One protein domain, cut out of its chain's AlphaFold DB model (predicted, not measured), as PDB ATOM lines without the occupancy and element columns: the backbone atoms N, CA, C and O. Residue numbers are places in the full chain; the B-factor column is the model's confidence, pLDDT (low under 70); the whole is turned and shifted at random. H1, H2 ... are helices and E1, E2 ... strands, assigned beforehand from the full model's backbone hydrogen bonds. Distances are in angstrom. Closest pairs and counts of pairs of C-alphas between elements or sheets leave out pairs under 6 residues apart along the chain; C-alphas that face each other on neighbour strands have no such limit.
ATOM      1  N   LYS A   3     207.954 152.951 148.697       84.38
ATOM      2  CA  LYS A   3     207.961 151.810 149.637       84.38
ATOM      3  C   LYS A   3     208.608 150.543 149.061       84.38
ATOM      4  O   LYS A   3     209.284 149.829 149.785       84.38
ATOM      5  N   SER A   4     208.439 150.276 147.762       85.69
ATOM      6  CA  SER A   4     209.060 149.113 147.109       85.69
ATOM      7  C   SER A   4     210.562 149.289 146.859       85.69
ATOM      8  O   SER A   4     211.216 148.322 146.497       85.69
ATOM      9  N   LEU A   5     211.097 150.503 147.029       84.44
ATOM     10  CA  LEU A   5     212.527 150.817 146.964       84.44
ATOM     11  C   LEU A   5     213.170 150.920 148.361       84.44
ATOM     12  O   LEU A   5     214.329 151.295 148.460       84.44
ATOM     13  N   GLY A   6     212.434 150.588 149.432       86.31
ATOM     14  CA  GLY A   6     212.925 150.671 150.813       86.31
ATOM     15  C   GLY A   6     212.599 151.980 151.540       86.31
ATOM     16  O   GLY A   6     212.974 152.129 152.697       86.31
ATOM     17  N   GLY A   7     211.848 152.895 150.917       88.00
ATOM     18  CA  GLY A   7     211.590 154.219 151.489       88.00
ATOM     19  C   GLY A   7     212.709 155.215 151.181       88.00
ATOM     20  O   GLY A   7     213.567 154.942 150.349       88.00
ATOM     21  N   TYR A   8     212.668 156.374 151.839       90.88
ATOM     22  CA  TYR A   8     213.793 157.306 151.838       90.88
ATOM     23  C   TYR A   8     214.854 156.883 152.852       90.88
ATOM     24  O   TYR A   8     214.529 156.390 153.933       90.88
ATOM     25  N   ASN A   9     216.110 157.171 152.538       87.75
ATOM     26  CA  ASN A   9     217.219 157.181 153.480       87.75
ATOM     27  C   ASN A   9     217.884 158.577 153.532       87.75
ATOM     28  O   ASN A   9     217.379 159.550 152.963       87.75
ATOM     29  N   SER A  10     218.987 158.699 154.273       83.56
ATOM     30  CA  SER A  10     219.712 159.964 154.480       83.56
ATOM     31  C   SER A  10     220.489 160.457 153.252       83.56
ATOM     32  O   SER A  10     221.052 161.545 153.286       83.56
ATOM     33  N   LEU A  11     220.568 159.656 152.189       87.81
ATOM     34  CA  LEU A  11     221.260 159.976 150.937       87.81
ATOM     35  C   LEU A  11     220.292 160.364 149.810       87.81
ATOM     36  O   LEU A  11     220.736 160.687 148.710       87.81
ATOM     37  N   ASP A  12     218.984 160.334 150.071       92.12
ATOM     38  CA  ASP A  12     217.963 160.651 149.079       92.12
ATOM     39  C   ASP A  12     217.495 162.100 149.220       92.12
ATOM     40  O   ASP A  12     217.176 162.554 150.320       92.12
ATOM     41  N   LEU A  13     217.370 162.803 148.092       95.44
ATOM     42  CA  LEU A  13     216.617 164.054 148.019       95.44
ATOM     43  C   LEU A  13     215.103 163.776 147.898       95.44
ATOM     44  O   LEU A  13     214.707 162.706 147.418       95.44
ATOM     45  N   PRO A  14     214.236 164.737 148.276       95.81
ATOM     46  CA  PRO A  14     212.804 164.644 148.018       95.81
ATOM     47  C   PRO A  14     212.490 164.491 146.524       95.81
ATOM     48  O   PRO A  14     213.270 164.879 145.653       95.81
ATOM     49  N   TYR A  15     211.308 163.955 146.213       96.06
ATOM     50  CA  TYR A  15     210.838 163.902 144.830       96.06
ATOM     51  C   TYR A  15     210.704 165.309 144.243       96.06
ATOM     52  O   TYR A  15     210.228 166.223 144.916       96.06
ATOM     53  N   ALA A  16     211.063 165.451 142.969       97.62
ATOM     54  CA  ALA A  16     210.826 166.659 142.196       97.62
ATOM     55  C   ALA A  16     209.636 166.472 141.244       97.62
ATOM     56  O   ALA A  16     209.524 165.443 140.572       97.62
ATOM     57  N   LEU A  17     208.762 167.473 141.181       98.50
ATOM     58  CA  LEU A  17     207.806 167.649 140.098       98.50
ATOM     59  C   LEU A  17     208.495 168.415 138.973       98.50
ATOM     60  O   LEU A  17     208.751 169.604 139.120       98.50
ATOM     61  N   ASP A  18     208.748 167.753 137.852       98.56
ATOM     62  CA  ASP A  18     209.148 168.417 136.615       98.56
ATOM     63  C   ASP A  18     207.897 168.882 135.856       98.56
ATOM     64  O   ASP A  18     207.095 168.056 135.401       98.56
ATOM     65  N   LEU A  19     207.694 170.201 135.775       98.38
ATOM     66  CA  LEU A  19     206.572 170.795 135.059       98.38
ATOM     67  C   LEU A  19     207.032 171.907 134.115       98.38
ATOM     68  O   LEU A  19     207.227 173.058 134.504       98.38
ATOM     69  N   GLU A  20     207.128 171.559 132.837       96.69
ATOM     70  CA  GLU A  20     207.660 172.432 131.784       96.69
ATOM     71  C   GLU A  20     206.786 172.482 130.515       96.69
ATOM     72  O   GLU A  20     207.092 173.179 129.542       96.69
ATOM     73  N   ASN A  21     205.663 171.756 130.524       95.38
ATOM     74  CA  ASN A  21     204.733 171.648 129.408       95.38
ATOM     75  C   ASN A  21     203.286 171.520 129.914       95.38
ATOM     76  O   ASN A  21     202.981 170.697 130.772       95.38
ATOM     77  N   ASN A  22     202.376 172.317 129.353       96.69
ATOM     78  CA  ASN A  22     200.944 172.311 129.663       96.69
ATOM     79  C   ASN A  22     200.085 171.877 128.463       96.69
ATOM     80  O   ASN A  22     198.894 172.190 128.396       96.69
ATOM     81  N   CYS A  23     200.672 171.179 127.492       96.94
ATOM     82  CA  CYS A  23     199.935 170.614 126.378       96.94
ATOM     83  C   CYS A  23     199.050 169.451 126.834       96.94
ATOM     84  O   CYS A  23     199.539 168.455 127.358       96.94
ATOM     85  N   VAL A  24     197.748 169.545 126.570       96.38
ATOM     86  CA  VAL A  24     196.778 168.483 126.895       96.38
ATOM     87  C   VAL A  24     196.268 167.753 125.658       96.38
ATOM     88  O   VAL A  24     195.565 166.751 125.772       96.38
ATOM     89  N   ARG A  25     196.586 168.253 124.457       96.44
ATOM     90  CA  ARG A  25     196.252 167.577 123.203       96.44
ATOM     91  C   ARG A  25     197.228 167.937 122.096       96.44
ATOM     92  O   ARG A  25     197.373 169.111 121.749       96.44
ATOM     93  N   TYR A  26     197.789 166.905 121.483       95.75
ATOM     94  CA  TYR A  26     198.607 167.010 120.283       95.75
ATOM     95  C   TYR A  26     197.763 166.804 119.023       95.75
ATOM     96  O   TYR A  26     196.833 165.997 119.009       95.75
ATOM     97  N   GLY A  27     198.074 167.564 117.974       95.25
ATOM     98  CA  GLY A  27     197.541 167.346 116.633       95.25
ATOM     99  C   GLY A  27     198.286 166.231 115.898       95.25
ATOM    100  O   GLY A  27     199.268 165.679 116.400       95.25
ATOM    101  N   ALA A  28     197.860 165.940 114.667       92.88
ATOM    102  CA  ALA A  28     198.482 164.919 113.818       92.88
ATOM    103  C   ALA A  28     199.989 165.163 113.578       92.88
ATOM    104  O   ALA A  28     200.765 164.216 113.501       92.88
ATOM    105  N   ASN A  29     200.417 166.430 113.556       93.94
ATOM    106  CA  ASN A  29     201.811 166.827 113.332       93.94
ATOM    107  C   ASN A  29     202.634 166.930 114.629       93.94
ATOM    108  O   ASN A  29     203.696 167.549 114.630       93.94
ATOM    109  N   LYS A  30     202.146 166.375 115.751       91.12
ATOM    110  CA  LYS A  30     202.766 166.470 117.091       91.12
ATOM    111  C   LYS A  30     202.958 167.901 117.612       91.12
ATOM    112  O   LYS A  30     203.644 168.109 118.609       91.12
ATOM    113  N   ASN A  31     202.324 168.892 116.994       94.12
ATOM    114  CA  ASN A  31     202.196 170.227 117.558       94.12
ATOM    115  C   ASN A  31     201.106 170.226 118.631       94.12
ATOM    116  O   ASN A  31     200.100 169.519 118.511       94.12
ATOM    117  N   CYS A  32     201.284 171.029 119.675       95.12
ATOM    118  CA  CYS A  32     200.218 171.194 120.644       95.12
ATOM    119  C   CYS A  32     199.060 171.982 120.022       95.12
ATOM    120  O   CYS A  32     199.268 173.048 119.447       95.12
ATOM    121  N   VAL A  33     197.840 171.458 120.134       96.88
ATOM    122  CA  VAL A  33     196.614 172.093 119.611       96.88
ATOM    123  C   VAL A  33     195.638 172.477 120.721       96.88
ATOM    124  O   VAL A  33     194.587 173.059 120.453       96.88
ATOM    125  N   LYS A  34     195.933 172.104 121.970       97.19
ATOM    126  CA  LYS A  34     195.182 172.531 123.151       97.19
ATOM    127  C   LYS A  34     196.094 172.529 124.368       97.19
ATOM    128  O   LYS A  34     196.701 171.506 124.682       97.19
ATOM    129  N   TYR A  35     196.106 173.649 125.073       97.31
ATOM    130  CA  TYR A  35     196.838 173.833 126.318       97.31
ATOM    131  C   TYR A  35     195.871 173.837 127.505       97.31
ATOM    132  O   TYR A  35     194.717 174.259 127.372       97.31
ATOM    133  N   ALA A  36     196.326 173.356 128.658       97.75
ATOM    134  CA  ALA A  36     195.636 173.572 129.922       97.75
ATOM    135  C   ALA A  36     195.650 175.064 130.287       97.75
ATOM    136  O   ALA A  36     196.612 175.778 129.991       97.75
ATOM    137  N   SER A  37     194.585 175.534 130.941       97.81
ATOM    138  CA  SER A  37     194.529 176.904 131.452       97.81
ATOM    139  C   SER A  37     195.516 177.095 132.603       97.81
ATOM    140  O   SER A  37     195.822 176.152 133.328       97.81
ATOM    141  N   ARG A  38     195.963 178.334 132.821       97.50
ATOM    142  CA  ARG A  38     196.913 178.657 133.897       97.50
ATOM    143  C   ARG A  38     196.415 178.244 135.280       97.50
ATOM    144  O   ARG A  38     197.174 177.677 136.054       97.50
ATOM    145  N   ALA A  39     195.130 178.476 135.551       97.69
ATOM    146  CA  ALA A  39     194.488 178.049 136.791       97.69
ATOM    147  C   ALA A  39     194.541 176.524 136.960       97.69
ATOM    148  O   ALA A  39     194.899 176.036 138.024       97.69
ATOM    149  N   PHE A  40     194.258 175.762 135.896       98.25
ATOM    150  CA  PHE A  40     194.314 174.303 135.957       98.25
ATOM    151  C   PHE A  40     195.737 173.789 136.203       98.25
ATOM    152  O   PHE A  40     195.923 172.894 137.019       98.25
ATOM    153  N   VAL A  41     196.742 174.355 135.522       98.38
ATOM    154  CA  VAL A  41     198.151 173.967 135.711       98.38
ATOM    155  C   VAL A  41     198.598 174.242 137.151       98.38
ATOM    156  O   VAL A  41     199.196 173.370 137.775       98.38
ATOM    157  N   THR A  42     198.267 175.419 137.694       98.56
ATOM    158  CA  THR A  42     198.568 175.787 139.086       98.56
ATOM    159  C   THR A  42     197.901 174.842 140.084       98.56
ATOM    160  O   THR A  42     198.589 174.283 140.934       98.56
ATOM    161  N   GLU A  43     196.594 174.604 139.960       98.50
ATOM    162  CA  GLU A  43     195.853 173.736 140.887       98.50
ATOM    163  C   GLU A  43     196.294 172.270 140.810       98.50
ATOM    164  O   GLU A  43     196.428 171.595 141.836       98.50
ATOM    165  N   TRP A  44     196.592 171.771 139.607       98.50
ATOM    166  CA  TRP A  44     197.142 170.428 139.437       98.50
ATOM    167  C   TRP A  44     198.502 170.290 140.125       98.50
ATOM    168  O   TRP A  44     198.730 169.313 140.838       98.50
ATOM    169  N   ALA A  45     199.385 171.281 139.966       98.62
ATOM    170  CA  ALA A  45     200.705 171.250 140.583       98.62
ATOM    171  C   ALA A  45     200.615 171.284 142.117       98.62
ATOM    172  O   ALA A  45     201.263 170.473 142.777       98.62
ATOM    173  N   LYS A  46     199.758 172.143 142.686       98.56
ATOM    174  CA  LYS A  46     199.489 172.181 144.136       98.56
ATOM    175  C   LYS A  46     198.998 170.830 144.648       98.56
ATOM    176  O   LYS A  46     199.558 170.287 145.597       98.56
ATOM    177  N   SER A  47     198.017 170.248 143.958       98.50
ATOM    178  CA  SER A  47     197.455 168.940 144.307       98.50
ATOM    179  C   SER A  47     198.515 167.836 144.279       98.50
ATOM    180  O   SER A  47     198.577 167.009 145.190       98.50
ATOM    181  N   PHE A  48     199.374 167.829 143.255       98.31
ATOM    182  CA  PHE A  48     200.468 166.869 143.137       98.31
ATOM    183  C   PHE A  48     201.465 167.009 144.292       98.31
ATOM    184  O   PHE A  48     201.772 166.023 144.960       98.31
ATOM    185  N   LEU A  49     201.948 168.226 144.549       98.56
ATOM    186  CA  LEU A  49     202.953 168.490 145.580       98.56
ATOM    187  C   LEU A  49     202.424 168.165 146.978       98.56
ATOM    188  O   LEU A  49     203.117 167.500 147.746       98.56
ATOM    189  N   ALA A  50     201.179 168.543 147.282       98.38
ATOM    190  CA  ALA A  50     200.526 168.181 148.536       98.38
ATOM    191  C   ALA A  50     200.421 166.656 148.686       98.38
ATOM    192  O   ALA A  50     200.849 166.106 149.698       98.38
ATOM    193  N   THR A  51     199.969 165.953 147.642       98.00
ATOM    194  CA  THR A  51     199.862 164.483 147.652       98.00
ATOM    195  C   THR A  51     201.214 163.812 147.901       98.00
ATOM    196  O   THR A  51     201.304 162.853 148.668       98.00
ATOM    197  N   VAL A  52     202.286 164.298 147.265       96.69
ATOM    198  CA  VAL A  52     203.639 163.758 147.464       96.69
ATOM    199  C   VAL A  52     204.143 164.050 148.872       96.69
ATOM    200  O   VAL A  52     204.687 163.148 149.513       96.69
ATOM    201  N   ARG A  53     203.942 165.270 149.377       96.31
ATOM    202  CA  ARG A  53     204.318 165.639 150.743       96.31
ATOM    203  C   ARG A  53     203.622 164.738 151.760       96.31
ATOM    204  O   ARG A  53     204.299 164.137 152.587       96.31
ATOM    205  N   ASP A  54     202.311 164.560 151.646       96.69
ATOM    206  CA  ASP A  54     201.516 163.761 152.584       96.69
ATOM    207  C   ASP A  54     201.885 162.269 152.530       96.69
ATOM    208  O   ASP A  54     201.927 161.583 153.550       96.69
ATOM    209  N   ALA A  55     202.206 161.752 151.340       94.81
ATOM    210  CA  ALA A  55     202.583 160.352 151.164       94.81
ATOM    211  C   ALA A  55     204.014 160.030 151.624       94.81
ATOM    212  O   ALA A  55     204.332 158.853 151.836       94.81
ATOM    213  N   THR A  56     204.891 161.032 151.713       94.19
ATOM    214  CA  THR A  56     206.329 160.824 151.940       94.19
ATOM    215  C   THR A  56     206.887 161.522 153.175       94.19
ATOM    216  O   THR A  56     208.006 161.214 153.582       94.19
ATOM    217  N   ASN A  57     206.118 162.429 153.779       93.31
ATOM    218  CA  ASN A  57     206.521 163.290 154.887       93.31
ATOM    219  C   ASN A  57     207.782 164.133 154.600       93.31
ATOM    220  O   ASN A  57     208.472 164.550 155.526       93.31
ATOM    221  N   ARG A  58     208.091 164.376 153.317       95.50
ATOM    222  CA  ARG A  58     209.154 165.280 152.860       95.50
ATOM    223  C   ARG A  58     208.577 166.299 151.887       95.50
ATOM    224  O   ARG A  58     207.791 165.939 151.013       95.50
ATOM    225  N   THR A  59     208.980 167.559 152.016       97.31
ATOM    226  CA  THR A  59     208.561 168.622 151.093       97.31
ATOM    227  C   THR A  59     209.150 168.372 149.695       97.31
ATOM    228  O   THR A  59     210.374 168.362 149.563       97.31
ATOM    229  N   PRO A  60     208.328 168.148 148.649       97.88
ATOM    230  CA  PRO A  60     208.819 167.913 147.293       97.88
ATOM    231  C   PRO A  60     209.361 169.184 146.636       97.88
ATOM    232  O   PRO A  60     208.989 170.298 146.995       97.88
ATOM    233  N   ILE A  61     210.211 169.000 145.629       98.69
ATOM    234  CA  ILE A  61     210.833 170.073 144.845       98.69
ATOM    235  C   ILE A  61     209.961 170.397 143.629       98.69
ATOM    236  O   ILE A  61     209.441 169.496 142.974       98.69
ATOM    237  N   PHE A  62     209.822 171.676 143.289       98.81
ATOM    238  CA  PHE A  62     209.211 172.110 142.035       98.81
ATOM    239  C   PHE A  62     210.308 172.416 141.020       98.81
ATOM    240  O   PHE A  62     211.082 173.341 141.239       98.81
ATOM    241  N   TYR A  63     210.366 171.702 139.901       98.75
ATOM    242  CA  TYR A  63     211.264 172.002 138.789       98.75
ATOM    243  C   TYR A  63     210.518 172.650 137.617       98.75
ATOM    244  O   TYR A  63     209.447 172.187 137.219       98.75
ATOM    245  N   SER A  64     211.084 173.730 137.064       98.69
ATOM    246  CA  SER A  64     210.617 174.364 135.820       98.69
ATOM    247  C   SER A  64     211.615 175.404 135.296       98.69
ATOM    248  O   SER A  64     212.674 175.629 135.882       98.69
ATOM    249  N   TYR A  65     211.245 176.115 134.229       98.19
ATOM    250  CA  TYR A  65     211.966 177.279 133.712       98.19
ATOM    251  C   TYR A  65     211.126 178.570 133.821       98.19
ATOM    252  O   TYR A  65     209.894 178.523 133.739       98.19
ATOM    253  N   PRO A  66     211.757 179.757 133.953       97.19
ATOM    254  CA  PRO A  66     211.063 181.000 134.309       97.19
ATOM    255  C   PRO A  66     209.899 181.385 133.382       97.19
ATOM    256  O   PRO A  66     208.854 181.847 133.842       97.19
ATOM    257  N   ALA A  67     210.060 181.178 132.072       96.06
ATOM    258  CA  ALA A  67     209.040 181.533 131.091       96.06
ATOM    259  C   ALA A  67     207.796 180.633 131.173       96.06
ATOM    260  O   ALA A  67     206.692 181.126 130.941       96.06
ATOM    261  N   PHE A  68     207.935 179.352 131.529       98.00
ATOM    262  CA  PHE A  68     206.776 178.493 131.775       98.00
ATOM    263  C   PHE A  68     206.021 178.953 133.018       98.00
ATOM    264  O   PHE A  68     204.809 179.148 132.963       98.00
ATOM    265  N   LEU A  69     206.743 179.200 134.113       98.25
ATOM    266  CA  LEU A  69     206.147 179.630 135.377       98.25
ATOM    267  C   LEU A  69     205.335 180.929 135.234       98.25
ATOM    268  O   LEU A  69     204.253 181.045 135.801       98.25
ATOM    269  N   GLU A  70     205.820 181.901 134.460       97.00
ATOM    270  CA  GLU A  70     205.110 183.169 134.241       97.00
ATOM    271  C   GLU A  70     203.891 183.018 133.312       97.00
ATOM    272  O   GLU A  70     202.813 183.551 133.595       97.00
ATOM    273  N   ASN A  71     204.044 182.282 132.205       96.00
ATOM    274  CA  ASN A  71     203.048 182.262 131.129       96.00
ATOM    275  C   ASN A  71     202.012 181.140 131.266       96.00
ATOM    276  O   ASN A  71     200.862 181.306 130.857       96.00
ATOM    277  N   ALA A  72     202.395 179.998 131.836       97.50
ATOM    278  CA  ALA A  72     201.561 178.800 131.920       97.50
ATOM    279  C   ALA A  72     200.951 178.574 133.309       97.50
ATOM    280  O   ALA A  72     200.076 177.722 133.435       97.50
ATOM    281  N   MET A  73     201.340 179.351 134.325       98.00
ATOM    282  CA  MET A  73     200.830 179.227 135.695       98.00
ATOM    283  C   MET A  73     200.350 180.568 136.249       98.00
ATOM    284  O   MET A  73     200.752 181.635 135.784       98.00
ATOM    285  N   GLN A  74     199.445 180.523 137.221       97.25
ATOM    286  CA  GLN A  74     199.099 181.655 138.079       97.25
ATOM    287  C   GLN A  74     200.054 181.729 139.271       97.25
ATOM    288  O   GLN A  74     200.483 180.698 139.792       97.25
ATOM    289  N   ARG A  75     200.349 182.958 139.712       96.06
ATOM    290  CA  ARG A  75     201.058 183.199 140.970       96.06
ATOM    291  C   ARG A  75     200.212 182.713 142.137       96.06
ATOM    292  O   ARG A  75     199.030 183.037 142.208       96.06
ATOM    293  N   ASP A  76     200.843 181.977 143.037       96.44
ATOM    294  CA  ASP A  76     200.189 181.346 144.175       96.44
ATOM    295  C   ASP A  76     201.173 181.265 145.355       96.44
ATOM    296  O   ASP A  76     202.317 180.831 145.197       96.44
ATOM    297  N   SER A  77     200.745 181.729 146.530       94.56
ATOM    298  CA  SER A  77     201.584 181.802 147.733       94.56
ATOM    299  C   SER A  77     201.832 180.447 148.396       94.56
ATOM    300  O   SER A  77     202.799 180.315 149.144       94.56
ATOM    301  N   GLU A  78     200.984 179.446 148.139       96.38
ATOM    302  CA  GLU A  78     201.193 178.070 148.594       96.38
ATOM    303  C   GLU A  78     202.315 177.417 147.784       96.38
ATOM    304  O   GLU A  78     203.201 176.788 148.358       96.38
ATOM    305  N   LEU A  79     202.345 177.635 146.463       97.69
ATOM    306  CA  LEU A  79     203.450 177.156 145.623       97.69
ATOM    307  C   LEU A  79     204.804 177.721 146.072       97.69
ATOM    308  O   LEU A  79     205.788 176.987 146.099       97.69
ATOM    309  N   ALA A  80     204.844 178.986 146.493       96.06
ATOM    310  CA  ALA A  80     206.049 179.621 147.024       96.06
ATOM    311  C   ALA A  80     206.617 178.959 148.300       96.06
ATOM    312  O   ALA A  80     207.746 179.265 148.680       96.06
ATOM    313  N   GLN A  81     205.879 178.045 148.942       96.25
ATOM    314  CA  GLN A  81     206.356 177.283 150.103       96.25
ATOM    315  C   GLN A  81     207.183 176.046 149.726       96.25
ATOM    316  O   GLN A  81     207.816 175.453 150.595       96.25
ATOM    317  N   TYR A  82     207.201 175.651 148.450       98.06
ATOM    318  CA  TYR A  82     208.002 174.524 147.971       98.06
ATOM    319  C   TYR A  82     209.362 175.004 147.438       98.06
ATOM    320  O   TYR A  82     209.432 176.074 146.823       98.06
ATOM    321  N   PRO A  83     210.449 174.228 147.619       98.25
ATOM    322  CA  PRO A  83     211.750 174.559 147.053       98.25
ATOM    323  C   PRO A  83     211.685 174.561 145.526       98.25
ATOM    324  O   PRO A  83     211.253 173.587 144.906       98.25
ATOM    325  N   LEU A  84     212.145 175.656 144.917       98.56
ATOM    326  CA  LEU A  84     212.188 175.812 143.466       98.56
ATOM    327  C   LEU A  84     213.540 175.360 142.901       98.56
ATOM    328  O   LEU A  84     214.592 175.887 143.264       98.56
ATOM    329  N   TRP A  85     213.499 174.429 141.958       98.69
ATOM    330  CA  TRP A  85     214.595 174.068 141.074       98.69
ATOM    331  C   TRP A  85     214.389 174.758 139.719       98.69
ATOM    332  O   TRP A  85     213.568 174.348 138.905       98.69
ATOM    333  N   LEU A  86     215.108 175.855 139.491       98.50
ATOM    334  CA  LEU A  86     214.893 176.738 138.348       98.50
ATOM    335  C   LEU A  86     215.917 176.479 137.242       98.50
ATOM    336  O   LEU A  86     217.122 176.548 137.478       98.50
ATOM    337  N   ALA A  87     215.450 176.233 136.023       98.06
ATOM    338  CA  ALA A  87     216.294 176.052 134.849       98.06
ATOM    339  C   ALA A  87     216.469 177.359 134.063       98.06
ATOM    340  O   ALA A  87     215.506 177.941 133.558       98.06
ATOM    341  N   GLN A  88     217.716 177.819 133.923       95.69
ATOM    342  CA  GLN A  88     218.075 178.913 133.015       95.69
ATOM    343  C   GLN A  88     219.553 178.822 132.625       95.69
ATOM    344  O   GLN A  88     220.429 179.067 133.447       95.69
ATOM    345  N   TYR A  89     219.833 178.504 131.357       91.31
ATOM    346  CA  TYR A  89     221.179 178.069 130.947       91.31
ATOM    347  C   TYR A  89     222.113 179.166 130.420       91.31
ATOM    348  O   TYR A  89     223.304 178.938 130.239       91.31
ATOM    349  N   ALA A  90     221.571 180.341 130.097       81.06
ATOM    350  CA  ALA A  90     222.301 181.424 129.429       81.06
ATOM    351  C   ALA A  90     222.852 182.477 130.409       81.06
ATOM    352  O   ALA A  90     223.061 183.629 130.029       81.06
ATOM    353  N   VAL A  91     223.030 182.101 131.676       85.44
ATOM    354  CA  VAL A  91     223.581 182.958 132.729       85.44
ATOM    355  C   VAL A  91     224.819 182.266 133.278       85.44
ATOM    356  O   VAL A  91     224.769 181.084 133.607       85.44
ATOM    357  N   ASP A  92     225.932 182.995 133.336       86.62
ATOM    358  CA  ASP A  92     227.169 182.496 133.931       86.62
ATOM    359  C   ASP A  92     226.977 182.307 135.437       86.62
ATOM    360  O   ASP A  92     226.643 183.287 136.102       86.62
ATOM    361  N   PRO A  93     227.151 181.095 135.987       88.31
ATOM    362  CA  PRO A  93     226.949 180.857 137.406       88.31
ATOM    363  C   PRO A  93     228.111 181.260 138.315       88.31
ATOM    364  O   PRO A  93     227.943 181.232 139.531       88.31
ATOM    365  N   PHE A  94     229.288 181.580 137.776       86.88
ATOM    366  CA  PHE A  94     230.483 181.820 138.591       86.88
ATOM    367  C   PHE A  94     230.547 183.200 139.265       86.88
ATOM    368  O   PHE A  94     231.088 183.279 140.371       86.88
ATOM    369  N   PRO A  95     230.035 184.295 138.669       91.75
ATOM    370  CA  PRO A  95     229.939 185.569 139.369       91.75
ATOM    371  C   PRO A  95     229.012 185.473 140.588       91.75
ATOM    372  O   PRO A  95     227.898 184.970 140.492       91.75
ATOM    373  N   GLU A  96     229.434 186.033 141.722       84.44
ATOM    374  CA  GLU A  96     228.710 185.946 143.005       84.44
ATOM    375  C   GLU A  96     227.267 186.479 142.942       84.44
ATOM    376  O   GLU A  96     226.373 185.978 143.619       84.44
ATOM    377  N   LEU A  97     227.020 187.487 142.101       86.31
ATOM    378  CA  LEU A  97     225.703 188.110 141.946       86.31
ATOM    379  C   LEU A  97     224.828 187.443 140.875       86.31
ATOM    380  O   LEU A  97     223.704 187.898 140.641       86.31
ATOM    381  N   SER A  98     225.324 186.402 140.204       91.69
ATOM    382  CA  SER A  98     224.560 185.685 139.190       91.69
ATOM    383  C   SER A  98     223.435 184.867 139.807       91.69
ATOM    384  O   SER A  98     223.608 184.158 140.796       91.69
ATOM    385  N   ALA A  99     222.264 184.936 139.182       94.00
ATOM    386  CA  ALA A  99     221.102 184.157 139.574       94.00
ATOM    387  C   ALA A  99     220.219 183.840 138.355       94.00
ATOM    388  O   ALA A  99     220.161 184.638 137.410       94.00
ATOM    389  N   PRO A 100     219.492 182.709 138.372       95.94
ATOM    390  CA  PRO A 100     218.422 182.441 137.423       95.94
ATOM    391  C   PRO A 100     217.194 183.330 137.695       95.94
ATOM    392  O   PRO A 100     217.110 184.052 138.689       95.94
ATOM    393  N   GLY A 101     216.205 183.260 136.803       94.75
ATOM    394  CA  GLY A 101     214.973 184.051 136.866       94.75
ATOM    395  C   GLY A 101     215.073 185.440 136.229       94.75
ATOM    396  O   GLY A 101     214.176 186.266 136.403       94.75
ATOM    397  N   VAL A 102     216.140 185.718 135.475       92.62
ATOM    398  CA  VAL A 102     216.420 187.050 134.911       92.62
ATOM    399  C   VAL A 102     215.944 187.195 133.463       92.62
ATOM    400  O   VAL A 102     216.011 186.251 132.671       92.62
ATOM    401  N   LYS A 103     215.500 188.403 133.092       91.94
ATOM    402  CA  LYS A 103     215.212 188.816 131.707       91.94
ATOM    403  C   LYS A 103     216.165 189.929 131.285       91.94
ATOM    404  O   LYS A 103     216.726 190.628 132.120       91.94
ATOM    405  N   ARG A 104     216.280 190.152 129.972       89.69
ATOM    406  CA  ARG A 104     217.003 191.316 129.430       89.69
ATOM    407  C   ARG A 104     216.377 192.646 129.877       89.69
ATOM    408  O   ARG A 104     217.104 193.601 130.113       89.69
ATOM    409  N   ILE A 105     215.044 192.710 129.948       92.00
ATOM    410  CA  ILE A 105     214.278 193.867 130.432       92.00
ATOM    411  C   ILE A 105     213.193 193.345 131.377       92.00
ATOM    412  O   ILE A 105     212.432 192.444 131.010       92.00
ATOM    413  N   GLY A 106     213.119 193.914 132.580       91.69
ATOM    414  CA  GLY A 106     212.272 193.421 133.663       91.69
ATOM    415  C   GLY A 106     212.774 192.118 134.284       91.69
ATOM    416  O   GLY A 106     213.959 191.802 134.223       91.69
ATOM    417  N   CYS A 107     211.854 191.339 134.847       93.62
ATOM    418  CA  CYS A 107     212.112 189.983 135.334       93.62
ATOM    419  C   CYS A 107     210.945 189.048 134.996       93.62
ATOM    420  O   CYS A 107     209.887 189.488 134.534       93.62
ATOM    421  N   TYR A 108     211.159 187.745 135.178       95.69
ATOM    422  CA  TYR A 108     210.062 186.784 135.204       95.69
ATOM    423  C   TYR A 108     209.324 186.919 136.530       95.69
ATOM    424  O   TYR A 108     209.941 186.838 137.595       95.69
ATOM    425  N   VAL A 109     208.011 187.135 136.466       96.94
ATOM    426  CA  VAL A 109     207.187 187.261 137.669       96.94
ATOM    427  C   VAL A 109     206.283 186.040 137.812       96.94
ATOM    428  O   VAL A 109     205.311 185.869 137.081       96.94
ATOM    429  N   HIS A 110     206.623 185.185 138.773       97.44
ATOM    430  CA  HIS A 110     205.942 183.936 139.111       97.44
ATOM    431  C   HIS A 110     205.811 183.780 140.638       97.44
ATOM    432  O   HIS A 110     206.112 184.709 141.387       97.44
ATOM    433  N   SER A 111     205.340 182.624 141.125       97.56
ATOM    434  CA  SER A 111     205.069 182.396 142.558       97.56
ATOM    435  C   SER A 111     206.279 182.671 143.458       97.56
ATOM    436  O   SER A 111     206.127 183.300 144.495       97.56
ATOM    437  N   TRP A 112     207.485 182.301 143.019       97.75
ATOM    438  CA  TRP A 112     208.734 182.522 143.762       97.75
ATOM    439  C   TRP A 112     209.430 183.872 143.501       97.75
ATOM    440  O   TRP A 112     210.604 184.009 143.824       97.75
ATOM    441  N   THR A 113     208.788 184.860 142.866       97.25
ATOM    442  CA  THR A 113     209.452 186.148 142.573       97.25
ATOM    443  C   THR A 113     209.251 187.144 143.716       97.25
ATOM    444  O   THR A 113     208.115 187.473 144.070       97.25
ATOM    445  N   ASN A 114     210.351 187.667 144.259       94.94
ATOM    446  CA  ASN A 114     210.351 188.684 145.308       94.94
ATOM    447  C   ASN A 114     210.182 190.117 144.760       94.94
ATOM    448  O   ASN A 114     210.358 190.363 143.563       94.94
ATOM    449  N   SER A 115     209.860 191.070 145.639       92.94
ATOM    450  CA  SER A 115     209.614 192.484 145.307       92.94
ATOM    451  C   SER A 115     210.827 193.189 144.677       92.94
ATOM    452  O   SER A 115     210.673 194.181 143.966       92.94
ATOM    453  N   SER A 116     212.029 192.627 144.848       92.00
ATOM    454  CA  SER A 116     213.281 193.074 144.222       92.00
ATOM    455  C   SER A 116     213.542 192.461 142.837       92.00
ATOM    456  O   SER A 116     214.671 192.513 142.344       92.00
ATOM    457  N   CYS A 117     212.525 191.890 142.181       92.75
ATOM    458  CA  CYS A 117     212.630 191.281 140.848       92.75
ATOM    459  C   CYS A 117     213.570 190.057 140.782       92.75
ATOM    460  O   CYS A 117     214.127 189.761 139.721       92.75
ATOM    461  N   LYS A 118     213.774 189.343 141.898       94.19
ATOM    462  CA  LYS A 118     214.608 188.131 141.955       94.19
ATOM    463  C   LYS A 118     213.755 186.899 142.225       94.19
ATOM    464  O   LYS A 118     212.758 186.965 142.940       94.19
ATOM    465  N   SER A 119     214.147 185.774 141.636       95.50
ATOM    466  CA  SER A 119     213.521 184.479 141.913       95.50
ATOM    467  C   SER A 119     214.126 183.843 143.155       95.50
ATOM    468  O   SER A 119     215.336 183.891 143.362       95.50
ATOM    469  N   GLU A 120     213.285 183.198 143.946       95.31
ATOM    470  CA  GLU A 120     213.669 182.491 145.159       95.31
ATOM    471  C   GLU A 120     213.794 181.009 144.839       95.31
ATOM    472  O   GLU A 120     212.838 180.239 144.894       95.31
ATOM    473  N   TRP A 121     214.996 180.644 144.406       96.19
ATOM    474  CA  TRP A 121     215.366 179.299 143.986       96.19
ATOM    475  C   TRP A 121     216.202 178.601 145.063       96.19
ATOM    476  O   TRP A 121     216.969 179.242 145.785       96.19
ATOM    477  N   ALA A 122     216.055 177.281 145.155       97.19
ATOM    478  CA  ALA A 122     216.864 176.386 145.977       97.19
ATOM    479  C   ALA A 122     217.933 175.672 145.137       97.19
ATOM    480  O   ALA A 122     219.072 175.529 145.573       97.19
ATOM    481  N   ILE A 123     217.574 175.260 143.916       98.12
ATOM    482  CA  ILE A 123     218.493 174.645 142.954       98.12
ATOM    483  C   ILE A 123     218.420 175.423 141.639       98.12
ATOM    484  O   ILE A 123     217.342 175.803 141.191       98.12
ATOM    485  N   TRP A 124     219.562 175.663 141.009       98.00
ATOM    486  CA  TRP A 124     219.653 176.255 139.682       98.00
ATOM    487  C   TRP A 124     220.255 175.247 138.710       98.00
ATOM    488  O   TRP A 124     221.426 174.897 138.839       98.00
ATOM    489  N   GLN A 125     219.479 174.822 137.712       97.81
ATOM    490  CA  GLN A 125     220.026 174.130 136.547       97.81
ATOM    491  C   GLN A 125     220.590 175.164 135.568       97.81
ATOM    492  O   GLN A 125     219.848 175.853 134.857       97.81
ATOM    493  N   TYR A 126     221.912 175.308 135.565       95.25
ATOM    494  CA  TYR A 126     222.617 176.345 134.804       95.25
ATOM    495  C   TYR A 126     223.158 175.847 133.465       95.25
ATOM    496  O   TYR A 126     223.589 176.638 132.630       95.25
ATOM    497  N   SER A 127     223.148 174.537 133.234       93.50
ATOM    498  CA  SER A 127     223.544 173.961 131.956       93.50
ATOM    499  C   SER A 127     222.805 172.659 131.719       93.50
ATOM    500  O   SER A 127     222.605 171.884 132.647       93.50
ATOM    501  N   SER A 128     222.470 172.416 130.455       91.81
ATOM    502  CA  SER A 128     222.042 171.109 129.939       91.81
ATOM    503  C   SER A 128     223.102 170.481 129.027       91.81
ATOM    504  O   SER A 128     222.840 169.551 128.262       91.81
ATOM    505  N   CYS A 129     224.295 171.075 128.995       89.75
ATOM    506  CA  CYS A 129     225.368 170.781 128.049       89.75
ATOM    507  C   CYS A 129     226.712 170.553 128.750       89.75
ATOM    508  O   CYS A 129     227.758 170.734 128.127       89.75
ATOM    509  N   GLY A 130     226.698 170.168 130.029       88.19
ATOM    510  CA  GLY A 130     227.900 169.723 130.726       88.19
ATOM    511  C   GLY A 130     228.544 168.538 130.009       88.19
ATOM    512  O   GLY A 130     227.857 167.712 129.396       88.19
ATOM    513  N   THR A 131     229.871 168.444 130.080       89.38
ATOM    514  CA  THR A 131     230.614 167.356 129.434       89.38
ATOM    515  C   THR A 131     230.499 166.098 130.286       89.38
ATOM    516  O   THR A 131     231.283 165.899 131.211       89.38
ATOM    517  N   ALA A 132     229.519 165.241 129.990       90.12
ATOM    518  CA  ALA A 132     229.159 164.096 130.835       90.12
ATOM    519  C   ALA A 132     230.358 163.215 131.242       90.12
ATOM    520  O   ALA A 132     230.501 162.869 132.416       90.12
ATOM    521  N   SER A 133     231.278 162.946 130.308       90.62
ATOM    522  CA  SER A 133     232.475 162.132 130.555       90.62
ATOM    523  C   SER A 133     233.413 162.705 131.622       90.62
ATOM    524  O   SER A 133     234.040 161.936 132.348       90.62
ATOM    525  N   LYS A 134     233.478 164.034 131.784       91.38
ATOM    526  CA  LYS A 134     234.276 164.680 132.840       91.38
ATOM    527  C   LYS A 134     233.759 164.351 134.240       91.38
ATOM    528  O   LYS A 134     234.534 164.317 135.190       91.38
ATOM    529  N   TYR A 135     232.462 164.091 134.356       90.12
ATOM    530  CA  TYR A 135     231.785 163.793 135.615       90.12
ATOM    531  C   TYR A 135     231.491 162.294 135.773       90.12
ATOM    532  O   TYR A 135     230.682 161.910 136.611       90.12
ATOM    533  N   GLY A 136     232.124 161.438 134.961       92.44
ATOM    534  CA  GLY A 136     231.939 159.986 135.021       92.44
ATOM    535  C   GLY A 136     230.565 159.504 134.546       92.44
ATOM    536  O   GLY A 136     230.202 158.359 134.807       92.44
ATOM    537  N   VAL A 137     229.798 160.349 133.847       91.75
ATOM    538  CA  VAL A 137     228.465 160.011 133.340       91.75
ATOM    539  C   VAL A 137     228.564 159.564 131.876       91.75
ATOM    540  O   VAL A 137     229.101 160.304 131.046       91.75
ATOM    541  N   PRO A 138     228.039 158.379 131.509       89.06
ATOM    542  CA  PRO A 138     227.937 157.975 130.111       89.06
ATOM    543  C   PRO A 138     227.002 158.909 129.331       89.06
ATOM    544  O   PRO A 138     225.852 159.106 129.716       89.06
ATOM    545  N   GLY A 139     227.470 159.456 128.209       85.44
ATOM    546  CA  GLY A 139     226.662 160.297 127.327       85.44
ATOM    547  C   GLY A 139     227.427 161.492 126.769       85.44
ATOM    548  O   GLY A 139     228.611 161.679 127.034       85.44
ATOM    549  N   ASN A 140     226.725 162.304 125.979       84.50
ATOM    550  CA  ASN A 140     227.294 163.509 125.360       84.50
ATOM    551  C   ASN A 140     226.967 164.792 126.132       84.50
ATOM    552  O   ASN A 140     227.602 165.818 125.902       84.50
ATOM    553  N   ARG A 141     225.942 164.761 126.989       88.12
ATOM    554  CA  ARG A 141     225.418 165.923 127.709       88.12
ATOM    555  C   ARG A 141     225.058 165.524 129.128       88.12
ATOM    556  O   ARG A 141     224.619 164.400 129.356       88.12
ATOM    557  N   LEU A 142     225.254 166.460 130.039       92.81
ATOM    558  CA  LEU A 142     224.913 166.336 131.441       92.81
ATOM    559  C   LEU A 142     224.293 167.646 131.910       92.81
ATOM    560  O   LEU A 142     224.840 168.722 131.648       92.81
ATOM    561  N   ASP A 143     223.177 167.536 132.615       94.75
ATOM    562  CA  ASP A 143     222.591 168.670 133.306       94.75
ATOM    563  C   ASP A 143     223.412 168.977 134.555       94.75
ATOM    564  O   ASP A 143     223.687 168.096 135.374       94.75
ATOM    565  N   LEU A 144     223.816 170.234 134.700       95.12
ATOM    566  CA  LEU A 144     224.609 170.699 135.828       95.12
ATOM    567  C   LEU A 144     223.789 171.656 136.677       95.12
ATOM    568  O   LEU A 144     223.085 172.533 136.166       95.12
ATOM    569  N   ASN A 145     223.898 171.465 137.987       96.31
ATOM    570  CA  ASN A 145     223.064 172.129 138.971       96.31
ATOM    571  C   ASN A 145     223.911 172.752 140.073       96.31
ATOM    572  O   ASN A 145     224.946 172.204 140.454       96.31
ATOM    573  N   LEU A 146     223.435 173.872 140.604       95.19
ATOM    574  CA  LEU A 146     223.968 174.511 141.799       95.19
ATOM    575  C   LEU A 146     222.898 174.576 142.870       95.19
ATOM    576  O   LEU A 146     221.742 174.871 142.580       95.19
ATOM    577  N   PHE A 147     223.299 174.334 144.107       95.81
ATOM    578  CA  PHE A 147     222.448 174.524 145.268       95.81
ATOM    579  C   PHE A 147     222.707 175.897 145.897       95.81
ATOM    580  O   PHE A 147     223.860 176.306 146.040       95.81
ATOM    581  N   ARG A 148     221.641 176.602 146.291       93.75
ATOM    582  CA  ARG A 148     221.723 177.876 147.014       93.75
ATOM    583  C   ARG A 148     221.697 177.636 148.518       93.75
ATOM    584  O   ARG A 148     220.627 177.544 149.119       93.75
ATOM    585  N   GLY A 149     222.869 177.623 149.134       92.44
ATOM    586  CA  GLY A 149     222.984 177.592 150.585       92.44
ATOM    587  C   GLY A 149     224.251 176.911 151.061       92.44
ATOM    588  O   GLY A 149     225.063 176.430 150.271       92.44
ATOM    589  N   ASP A 150     224.398 176.885 152.377       95.19
ATOM    590  CA  ASP A 150     225.446 176.144 153.060       95.19
ATOM    591  C   ASP A 150     225.067 174.647 153.203       95.19
ATOM    592  O   ASP A 150     223.963 174.232 152.822       95.19
ATOM    593  N   PRO A 151     225.965 173.800 153.738       95.69
ATOM    594  CA  PRO A 151     225.664 172.387 153.952       95.69
ATOM    595  C   PRO A 151     224.450 172.134 154.854       95.69
ATOM    596  O   PRO A 151     223.720 171.177 154.611       95.69
ATOM    597  N   GLN A 152     224.196 172.978 155.860       95.00
ATOM    598  CA  GLN A 152     223.044 172.809 156.750       95.00
ATOM    599  C   GLN A 152     221.738 173.010 155.980       95.00
ATOM    600  O   GLN A 152     220.815 172.201 156.072       95.00
ATOM    601  N   ARG A 153     221.689 174.044 155.142       95.12
ATOM    602  CA  ARG A 153     220.554 174.329 154.270       95.12
ATOM    603  C   ARG A 153     220.328 173.224 153.239       95.12
ATOM    604  O   ARG A 153     219.185 172.947 152.874       95.12
ATOM    605  N   PHE A 154     221.399 172.581 152.774       95.75
ATOM    606  CA  PHE A 154     221.305 171.416 151.891       95.75
ATOM    607  C   PHE A 154     220.704 170.203 152.610       95.75
ATOM    608  O   PHE A 154     219.866 169.511 152.036       95.75
ATOM    609  N   LEU A 155     221.079 169.974 153.871       94.94
ATOM    610  CA  LEU A 155     220.486 168.915 154.691       94.94
ATOM    611  C   LEU A 155     218.995 169.164 154.940       94.94
ATOM    612  O   LEU A 155     218.206 168.244 154.773       94.94
ATOM    613  N   GLU A 156     218.578 170.404 155.212       95.25
ATOM    614  CA  GLU A 156     217.149 170.750 155.317       95.25
ATOM    615  C   GLU A 156     216.372 170.425 154.031       95.25
ATOM    616  O   GLU A 156     215.235 169.949 154.084       95.25
ATOM    617  N   LEU A 157     216.978 170.662 152.861       95.81
ATOM    618  CA  LEU A 157     216.398 170.246 151.586       95.81
ATOM    619  C   LEU A 157     216.296 168.718 151.500       95.81
ATOM    620  O   LEU A 157     215.233 168.212 151.148       95.81
ATOM    621  N   ALA A 158     217.367 167.992 151.824       94.56
ATOM    622  CA  ALA A 158     217.403 166.530 151.762       94.56
ATOM    623  C   ALA A 158     216.374 165.881 152.701       94.56
ATOM    624  O   ALA A 158     215.608 165.009 152.282       94.56
ATOM    625  N   ASP A 159     216.287 166.370 153.935       94.31
ATOM    626  CA  ASP A 159     215.363 165.890 154.964       94.31
ATOM    627  C   ASP A 159     213.909 166.311 154.695       94.31
ATOM    628  O   ASP A 159     212.982 165.791 155.316       94.31
ATOM    629  N   GLY A 160     213.683 167.203 153.725       94.31
ATOM    630  CA  GLY A 160     212.357 167.687 153.347       94.31
ATOM    631  C   GLY A 160     211.771 168.700 154.331       94.31
ATOM    632  O   GLY A 160     210.558 168.926 154.300       94.31
TER     633      GLY A 160
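Overview. This is residues 3 to 160 of the 304 residues of the protein "Lysozyme M1 (1,4-beta-N-acetylmuramidase)" of Actinobacteria bacterium (UniProt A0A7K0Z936). A curled sheet of five strands, like part of a barrel, forms the core, with the long helix H1 packed over its E1 and E4 end. The small hairpin E2 and E3 lies away from this sheet, E6 and E7 extend its other end toward the short helix H3, and long loops, residues 88 to 122, lead from E5 to E6. The 158 printed residues have four named helices and seven named strands, along the chain E1 E2 E3 H1 E4 H2 E5 E6 H3 E7 H4; the class is mixed, helices and strands, with under half of the residues, 72, in named elements. The larger sheet, in order E1 E4 E5 E6 E7, is mixed, and the smaller is antiparallel. The whole is compact, with a radius of gyration of the C-alphas of 16.8 A and spans of 41 by 41 by 39 A.

Arrangement. After residues 3 to 15, with no named element, edge strand E1, residues 16 to 18, is parallel to E4, residues 61 to 64, with N 17 and O 61 2.8 A apart. E2, residues 23 to 26, and E3, residues 32 to 35, form an antiparallel hairpin, with N 24 and O 34 at 2.9 A. H1, residues 38 to 56, is on the larger sheet; the closest C-alphas of H1 and E1 are those of Leu 49 and Leu 17, 7.4 A apart. H1 with this sheet makes two layers, a helix on one face of a sheet. H2, residues 66 to 72, only just touches H1, with 3 pairs of C-alphas within 8 A, at residues 38 to 41 of H1 alone; the closest are those of Arg 38 and Ala 72, 5.1 A apart. Their tilt is steep, 65 degrees, opposite ways. E4, H2 and E5, residues 84 to 87, form a strand-helix-strand unit, two parallel neighbour strands with a helix between, and its crossover is right-handed; N 85 and O 62 are 2.7 A apart. E6, residues 123 to 130, is parallel to E5, with N 86 and O 123 at 2.8 A, and bends by 55 degrees at residue 127. Edge strand E7, residues 142 to 147, is antiparallel to E6, with N 124 and O 146 at 2.8 A. H3, residues 132 to 135, and H4, residues 151 to 159, only graze the sheet. In H1, H2 and H4 every O i to N i+4 pair is within hydrogen-bond range; H3 is too short for one.

Along the chain. E1 begins at C-alpha 16, (210.826, 166.659, 142.196). H1 measures 27.1 A from C-alpha 38, (196.913, 178.657, 133.897), to C-alpha 56. E6 measures 16.2 A, E7 16.3 A and H4 12.2 A, ending at C-alpha 159, (215.363, 165.890, 154.964).

Size, cuts and confidence. The C-alphas farthest apart, of Ala 28 and Gln 152, are 50.1 A apart. The printed part has no cut. The links H2 to E5 and E5 to E6 are long, with 11 and 35 residues. The mean pLDDT of the printed part is 94.4, and no printed residue is under 70.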